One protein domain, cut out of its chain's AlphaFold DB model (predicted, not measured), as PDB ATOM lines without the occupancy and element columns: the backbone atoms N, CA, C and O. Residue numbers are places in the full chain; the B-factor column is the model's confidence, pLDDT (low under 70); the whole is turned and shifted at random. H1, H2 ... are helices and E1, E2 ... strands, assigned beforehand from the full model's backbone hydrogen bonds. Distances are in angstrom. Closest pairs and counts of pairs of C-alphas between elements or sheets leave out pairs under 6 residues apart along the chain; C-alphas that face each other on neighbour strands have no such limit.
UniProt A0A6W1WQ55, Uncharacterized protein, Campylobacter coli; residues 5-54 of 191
ATOM      1  N   TYR A   5     223.002 234.069 218.618       91.88
ATOM      2  CA  TYR A   5     221.658 233.803 219.122       91.88
ATOM      3  C   TYR A   5     221.619 233.992 220.638       91.88
ATOM      4  O   TYR A   5     222.635 233.827 221.313       91.88
ATOM      5  N   GLU A   6     220.440 234.321 221.157       92.31
ATOM      6  CA  GLU A   6     220.226 234.561 222.581       92.31
ATOM      7  C   GLU A   6     219.822 233.276 223.315       92.31
ATOM      8  O   GLU A   6     219.032 232.466 222.805       92.31
ATOM      9  N   ILE A   7     220.334 233.127 224.537       90.94
ATOM     10  CA  ILE A   7     219.889 232.139 225.525       90.94
ATOM     11  C   ILE A   7     219.447 232.842 226.812       90.94
ATOM     12  O   ILE A   7     220.046 233.834 227.235       90.94
ATOM     13  N   TYR A   8     218.402 232.305 227.446       84.88
ATOM     14  CA  TYR A   8     217.848 232.833 228.692       84.88
ATOM     15  C   TYR A   8     218.334 232.005 229.873       84.88
ATOM     16  O   TYR A   8     218.138 230.791 229.939       84.88
ATOM     17  N   THR A   9     218.970 232.675 230.822       80.75
ATOM     18  CA  THR A   9     219.477 232.046 232.042       80.75
ATOM     19  C   THR A   9     218.393 231.977 233.133       80.75
ATOM     20  O   THR A   9     217.466 232.794 233.137       80.75
ATOM     21  N   PRO A  10     218.502 231.059 234.114       69.44
ATOM     22  CA  PRO A  10     217.510 230.929 235.189       69.44
ATOM     23  C   PRO A  10     217.309 232.186 236.051       69.44
ATOM     24  O   PRO A  10     216.243 232.360 236.631       69.44
ATOM     25  N   ASN A  11     218.311 233.067 236.147       73.50
ATOM     26  CA  ASN A  11     218.213 234.335 236.878       73.50
ATOM     27  C   ASN A  11     217.736 235.509 235.997       73.50
ATOM     28  O   ASN A  11     217.798 236.658 236.433       73.50
ATOM     29  N   GLY A  12     217.261 235.235 234.777       76.31
ATOM     30  CA  GLY A  12     216.676 236.226 233.874       76.31
ATOM     31  C   GLY A  12     217.684 237.032 233.052       76.31
ATOM     32  O   GLY A  12     217.276 237.950 232.343       76.31
ATOM     33  N   LEU A  13     218.982 236.712 233.112       82.50
ATOM     34  CA  LEU A  13     219.972 237.306 232.211       82.50
ATOM     35  C   LEU A  13     219.841 236.708 230.809       82.50
ATOM     36  O   LEU A  13     219.629 235.501 230.657       82.50
ATOM     37  N   ILE A  14     220.019 237.556 229.802       87.31
ATOM     38  CA  ILE A  14     220.095 237.170 228.391       87.31
ATOM     39  C   ILE A  14     221.572 237.141 228.009       87.31
ATOM     40  O   ILE A  14     222.301 238.087 228.314       87.31
ATOM     41  N   MET A  15     222.019 236.053 227.386       88.19
ATOM     42  CA  MET A  15     223.398 235.908 226.922       88.19
ATOM     43  C   MET A  15     223.447 235.653 225.422       88.19
ATOM     44  O   MET A  15     222.684 234.835 224.908       88.19
ATOM     45  N   ASP A  16     224.389 236.303 224.745       90.88
ATOM     46  CA  ASP A  16     224.676 236.053 223.337       90.88
ATOM     47  C   ASP A  16     225.630 234.870 223.173       90.88
ATOM     48  O   ASP A  16     226.617 234.730 223.901       90.88
ATOM     49  N   VAL A  17     225.365 234.041 222.171       90.62
ATOM     50  CA  VAL A  17     226.199 232.895 221.811       90.62
ATOM     51  C   VAL A  17     226.529 232.947 220.330       90.62
ATOM     52  O   VAL A  17     225.639 233.091 219.491       90.62
ATOM     53  N   TYR A  18     227.805 232.795 219.985       91.69
ATOM     54  CA  TYR A  18     228.224 232.678 218.590       91.69
ATOM     55  C   TYR A  18     227.736 231.357 217.973       91.69
ATOM     56  O   TYR A  18     228.041 230.283 218.492       91.69
ATOM     57  N   LYS A  19     227.026 231.421 216.837       90.19
ATOM     58  CA  LYS A  19     226.445 230.235 216.169       90.19
ATOM     59  C   LYS A  19     227.486 229.235 215.657       90.19
ATOM     60  O   LYS A  19     227.196 228.051 215.551       90.19
ATOM     61  N   ASP A  20     228.672 229.712 215.297       90.56
ATOM     62  CA  ASP A  20     229.745 228.909 214.696       90.56
ATOM     63  C   ASP A  20     230.539 228.090 215.725       90.56
ATOM     64  O   ASP A  20     231.078 227.032 215.406       90.56
ATOM     65  N   THR A  21     230.618 228.579 216.959       88.38
ATOM     66  CA  THR A  21     231.544 228.074 217.978       88.38
ATOM     67  C   THR A  21     230.868 227.719 219.296       88.38
ATOM     68  O   THR A  21     231.527 227.154 220.167       88.38
ATOM     69  N   ASN A  22     229.584 228.052 219.467       85.38
ATOM     70  CA  ASN A  22     228.842 227.944 220.728       85.38
ATOM     71  C   ASN A  22     229.552 228.625 221.910       85.38
ATOM     72  O   ASN A  22     229.394 228.234 223.066       85.38
ATOM     73  N   LYS A  23     230.362 229.651 221.632       87.00
ATOM     74  CA  LYS A  23     231.025 230.437 222.670       87.00
ATOM     75  C   LYS A  23     230.064 231.493 223.195       87.00
ATOM     76  O   LYS A  23     229.560 232.309 222.425       87.00
ATOM     77  N   ILE A  24     229.845 231.458 224.505       87.19
ATOM     78  CA  ILE A  24     229.040 232.437 225.233       87.19
ATOM     79  C   ILE A  24     229.833 233.740 225.348       87.19
ATOM     80  O   ILE A  24     231.015 233.736 225.705       87.19
ATOM     81  N   ILE A  25     229.180 234.856 225.045       86.94
ATOM     82  CA  ILE A  25     229.755 236.194 225.107       86.94
ATOM     83  C   ILE A  25     229.492 236.775 226.495       86.94
ATOM     84  O   ILE A  25     228.348 236.933 226.918       86.94
ATOM     85  N   PHE A  26     230.566 237.130 227.200       79.62
ATOM     86  CA  PHE A  26     230.488 237.829 228.479       79.62
ATOM     87  C   PHE A  26     230.784 239.314 228.283       79.62
ATOM     88  O   PHE A  26     231.899 239.692 227.921       79.62
ATOM     89  N   SER A  27     229.813 240.175 228.586       70.19
ATOM     90  CA  SER A  27     230.110 241.571 228.906       70.19
ATOM     91  C   SER A  27     230.728 241.584 230.304       70.19
ATOM     92  O   SER A  27     230.046 241.240 231.269       70.19
ATOM     93  N   GLY A  28     232.024 241.888 230.412       64.00
ATOM     94  CA  GLY A  28     232.765 241.817 231.676       64.00
ATOM     95  C   GLY A  28     232.029 242.467 232.856       64.00
ATOM     96  O   GLY A  28     231.341 243.478 232.710       64.00
ATOM     97  N   SER A  29     232.162 241.878 234.041       63.72
ATOM     98  CA  SER A  29     231.545 242.389 235.263       63.72
ATOM     99  C   SER A  29     232.370 243.529 235.867       63.72
ATOM    100  O   SER A  29     233.594 243.473 235.933       63.72
ATOM    101  N   ALA A  30     231.700 244.552 236.410       60.22
ATOM    102  CA  ALA A  30     232.362 245.622 237.171       60.22
ATOM    103  C   ALA A  30     232.984 245.133 238.500       60.22
ATOM    104  O   ALA A  30     233.718 245.868 239.158       60.22
ATOM    105  N   LYS A  31     232.662 243.905 238.922       63.00
ATOM    106  CA  LYS A  31     233.164 243.253 240.136       63.00
ATOM    107  C   LYS A  31     233.921 241.979 239.760       63.00
ATOM    108  O   LYS A  31     233.514 241.336 238.793       63.00
ATOM    109  N   PRO A  32     234.950 241.578 240.526       60.91
ATOM    110  CA  PRO A  32     235.599 240.294 240.314       60.91
ATOM    111  C   PRO A  32     234.571 239.172 240.477       60.91
ATOM    112  O   PRO A  32     233.936 239.049 241.525       60.91
ATOM    113  N   THR A  33     234.386 238.391 239.421       66.25
ATOM    114  CA  THR A  33     233.596 237.157 239.418       66.25
ATOM    115  C   THR A  33     234.545 235.968 239.326       66.25
ATOM    116  O   THR A  33     235.667 236.119 238.845       66.25
ATOM    117  N   GLY A  34     234.119 234.801 239.817       69.06
ATOM    118  CA  GLY A  34     234.898 233.568 239.683       69.06
ATOM    119  C   GLY A  34     235.052 233.124 238.226       69.06
ATOM    120  O   GLY A  34     234.395 233.663 237.330       69.06
ATOM    121  N   ASP A  35     235.908 232.130 238.008       71.94
ATOM    122  CA  ASP A  35     236.171 231.589 236.677       71.94
ATOM    123  C   ASP A  35     234.956 230.833 236.131       71.94
ATOM    124  O   ASP A  35     234.321 230.033 236.823       71.94
ATOM    125  N   TYR A  36     234.642 231.073 234.860       74.56
ATOM    126  CA  TYR A  36     233.591 230.355 234.152       74.56
ATOM    127  C   TYR A  36     234.168 229.078 233.526       74.56
ATOM    128  O   TYR A  36     235.009 229.140 232.630       74.56
ATOM    129  N   THR A  37     233.731 227.920 234.019       82.69
ATOM    130  CA  THR A  37     234.179 226.588 233.575       82.69
ATOM    131  C   THR A  37     233.288 225.984 232.486       82.69
ATOM    132  O   THR A  37     232.170 226.438 232.227       82.69
ATOM    133  N   GLU A  38     233.773 224.909 231.861       83.81
ATOM    134  CA  GLU A  38     233.037 224.152 230.842       83.81
ATOM    135  C   GLU A  38     231.727 223.552 231.387       83.81
ATOM    136  O   GLU A  38     230.719 223.484 230.681       83.81
ATOM    137  N   GLU A  39     231.701 223.144 232.656       85.12
ATOM    138  CA  GLU A  39     230.509 222.614 233.324       85.12
ATOM    139  C   GLU A  39     229.394 223.660 233.406       85.12
ATOM    140  O   GLU A  39     228.228 223.324 233.182       85.12
ATOM    141  N   TYR A  40     229.736 224.928 233.655       83.00
ATOM    142  CA  TYR A  40     228.754 226.012 233.648       83.00
ATOM    143  C   TYR A  40     228.164 226.229 232.252       83.00
ATOM    144  O   TYR A  40     226.946 226.376 232.135       83.00
ATOM    145  N   SER A  41     228.986 226.171 231.194       84.56
ATOM    146  CA  SER A  41     228.488 226.206 229.810       84.56
ATOM    147  C   SER A  41     227.509 225.065 229.541       84.56
ATOM    148  O   SER A  41     226.427 225.295 229.004       84.56
ATOM    149  N   LYS A  42     227.859 223.832 229.934       89.25
ATOM    150  CA  LYS A  42     227.007 222.646 229.735       89.25
ATOM    151  C   LYS A  42     225.666 222.787 230.443       89.25
ATOM    152  O   LYS A  42     224.632 222.543 229.828       89.25
ATOM    153  N   ALA A  43     225.678 223.209 231.707       87.50
ATOM    154  CA  ALA A  43     224.457 223.429 232.473       87.50
ATOM    155  C   ALA A  43     223.562 224.492 231.819       87.50
ATOM    156  O   ALA A  43     222.344 224.326 231.761       87.50
ATOM    157  N   LEU A  44     224.160 225.559 231.287       88.25
ATOM    158  CA  LEU A  44     223.413 226.633 230.647       88.25
ATOM    159  C   LEU A  44     222.778 226.198 229.320       88.25
ATOM    160  O   LEU A  44     221.603 226.478 229.087       88.25
ATOM    161  N   PHE A  45     223.509 225.460 228.483       91.06
ATOM    162  CA  PHE A  45     222.950 224.903 227.249       91.06
ATOM    163  C   PHE A  45     221.883 223.841 227.514       91.06
ATOM    164  O   PHE A  45     220.898 223.769 226.780       91.06
ATOM    165  N   GLU A  46     222.033 223.044 228.571       91.12
ATOM    166  CA  GLU A  46     221.004 222.089 228.981       91.12
ATOM    167  C   GLU A  46     219.730 222.806 229.449       91.12
ATOM    168  O   GLU A  46     218.628 222.429 229.049       91.12
ATOM    169  N   ALA A  47     219.864 223.885 230.224       87.81
ATOM    170  CA  ALA A  47     218.731 224.709 230.636       87.81
ATOM    171  C   ALA A  47     218.016 225.353 229.433       87.81
ATOM    172  O   ALA A  47     216.792 225.264 229.333       87.81
ATOM    173  N   ASP A  48     218.763 225.935 228.488       90.25
ATOM    174  CA  ASP A  48     218.203 226.489 227.248       90.25
ATOM    175  C   ASP A  48     217.485 225.406 226.421       90.25
ATOM    176  O   ASP A  48     216.353 225.609 225.971       90.25
ATOM    177  N   ARG A  49     218.075 224.207 226.305       90.50
ATOM    178  CA  ARG A  49     217.448 223.052 225.647       90.50
ATOM    179  C   ARG A  49     216.122 222.679 226.304       90.50
ATOM    180  O   ARG A  49     215.145 222.448 225.590       90.50
ATOM    181  N   ILE A  50     216.072 222.608 227.634       88.94
ATOM    182  CA  ILE A  50     214.848 222.296 228.382       88.94
ATOM    183  C   ILE A  50     213.787 223.370 228.135       88.94
ATOM    184  O   ILE A  50     212.642 223.031 227.843       88.94
ATOM    185  N   LEU A  51     214.153 224.653 228.191       85.50
ATOM    186  CA  LEU A  51     213.222 225.760 227.962       85.50
ATOM    187  C   LEU A  51     212.622 225.720 226.551       85.50
ATOM    188  O   LEU A  51     211.400 225.774 226.402       85.50
ATOM    189  N   ARG A  52     213.451 225.535 225.516       87.88
ATOM    190  CA  ARG A  52     212.995 225.458 224.114       87.88
ATOM    191  C   ARG A  52     212.129 224.236 223.815       87.88
ATOM    192  O   ARG A  52     211.334 224.271 222.878       87.88
ATOM    193  N   ASN A  53     212.289 223.158 224.581       91.69
ATOM    194  CA  ASN A  53     211.538 221.913 224.416       91.69
ATOM    195  C   ASN A  53     210.466 221.706 225.494       91.69
ATOM    196  O   ASN A  53     209.859 220.637 225.559       91.69
ATOM    197  N   SER A  54     210.215 222.711 226.332       88.88
ATOM    198  CA  SER A  54     209.201 222.636 227.376       88.88
ATOM    199  C   SER A  54     207.812 222.435 226.756       88.88
ATOM    200  O   SER A  54     207.493 223.088 225.756       88.88
TER     201      SER A  54
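This is residues 5 to 54 of the 191 residues of an uncharacterized protein of Campylobacter coli (UniProt A0A6W1WQ55). A short two-stranded hairpin, E1 and E2, has one helix, H1, crossing it on the side of E1, and a long loop between E2 and H1 swings out from this small body. Residues 28 to 35 of that loop stick out, and H1 comes near E1 with its residues 44 to 52. The printed part has 50 residues, with the named elements E1, E2 and H1 in that order along the chain; the two strands are antiparallel. The class is mixed, helices and strands, though under half of the residues are in named elements. The whole is only just compact, close to loose, with a radius of gyration of the C-alphas of 11.3 A and spans of 34 by 25 by 18 A.

E1 is residues 5 to 8, beginning at C-alpha 5 at (221.658, 233.803, 219.122). E2 is residues 14 to 18, 13.5 A from first to last C-alpha. H1 is residues 38 to 52, 21.2 A long, from C-alpha 38 at (233.037, 224.152, 230.842) to C-alpha 52 at (212.995, 225.458, 224.114).

E1 and E2 form a hairpin, antiparallel at 146 degrees between their directions. N 5 and O 17 are 2.9 A apart and N 15 and O 7 are 3.0 A apart, both within hydrogen-bond range. The C-alphas of Glu 6 and Asp 16 face each other at 4.8 A. E1 and H1 have 2 pairs of C-alphas within 8 A, the closest being those of Ile 7 and Asp 48 at 6.1 A. In H1 every O i to N i+4 pair is within hydrogen-bond range.

The C-alphas farthest apart are those of Pro 32 and Ser 54, at 34.3 A. Without residues 28 to 35, which stand free, the body spans 25 by 20 by 18 A. The link from E1 to E2 is tight, and that from E2 to H1 is long, with 19 residues. The printed part has no cut. Its mean pLDDT is 82.6, and residue 10 and residues 28 to 34 are under 70.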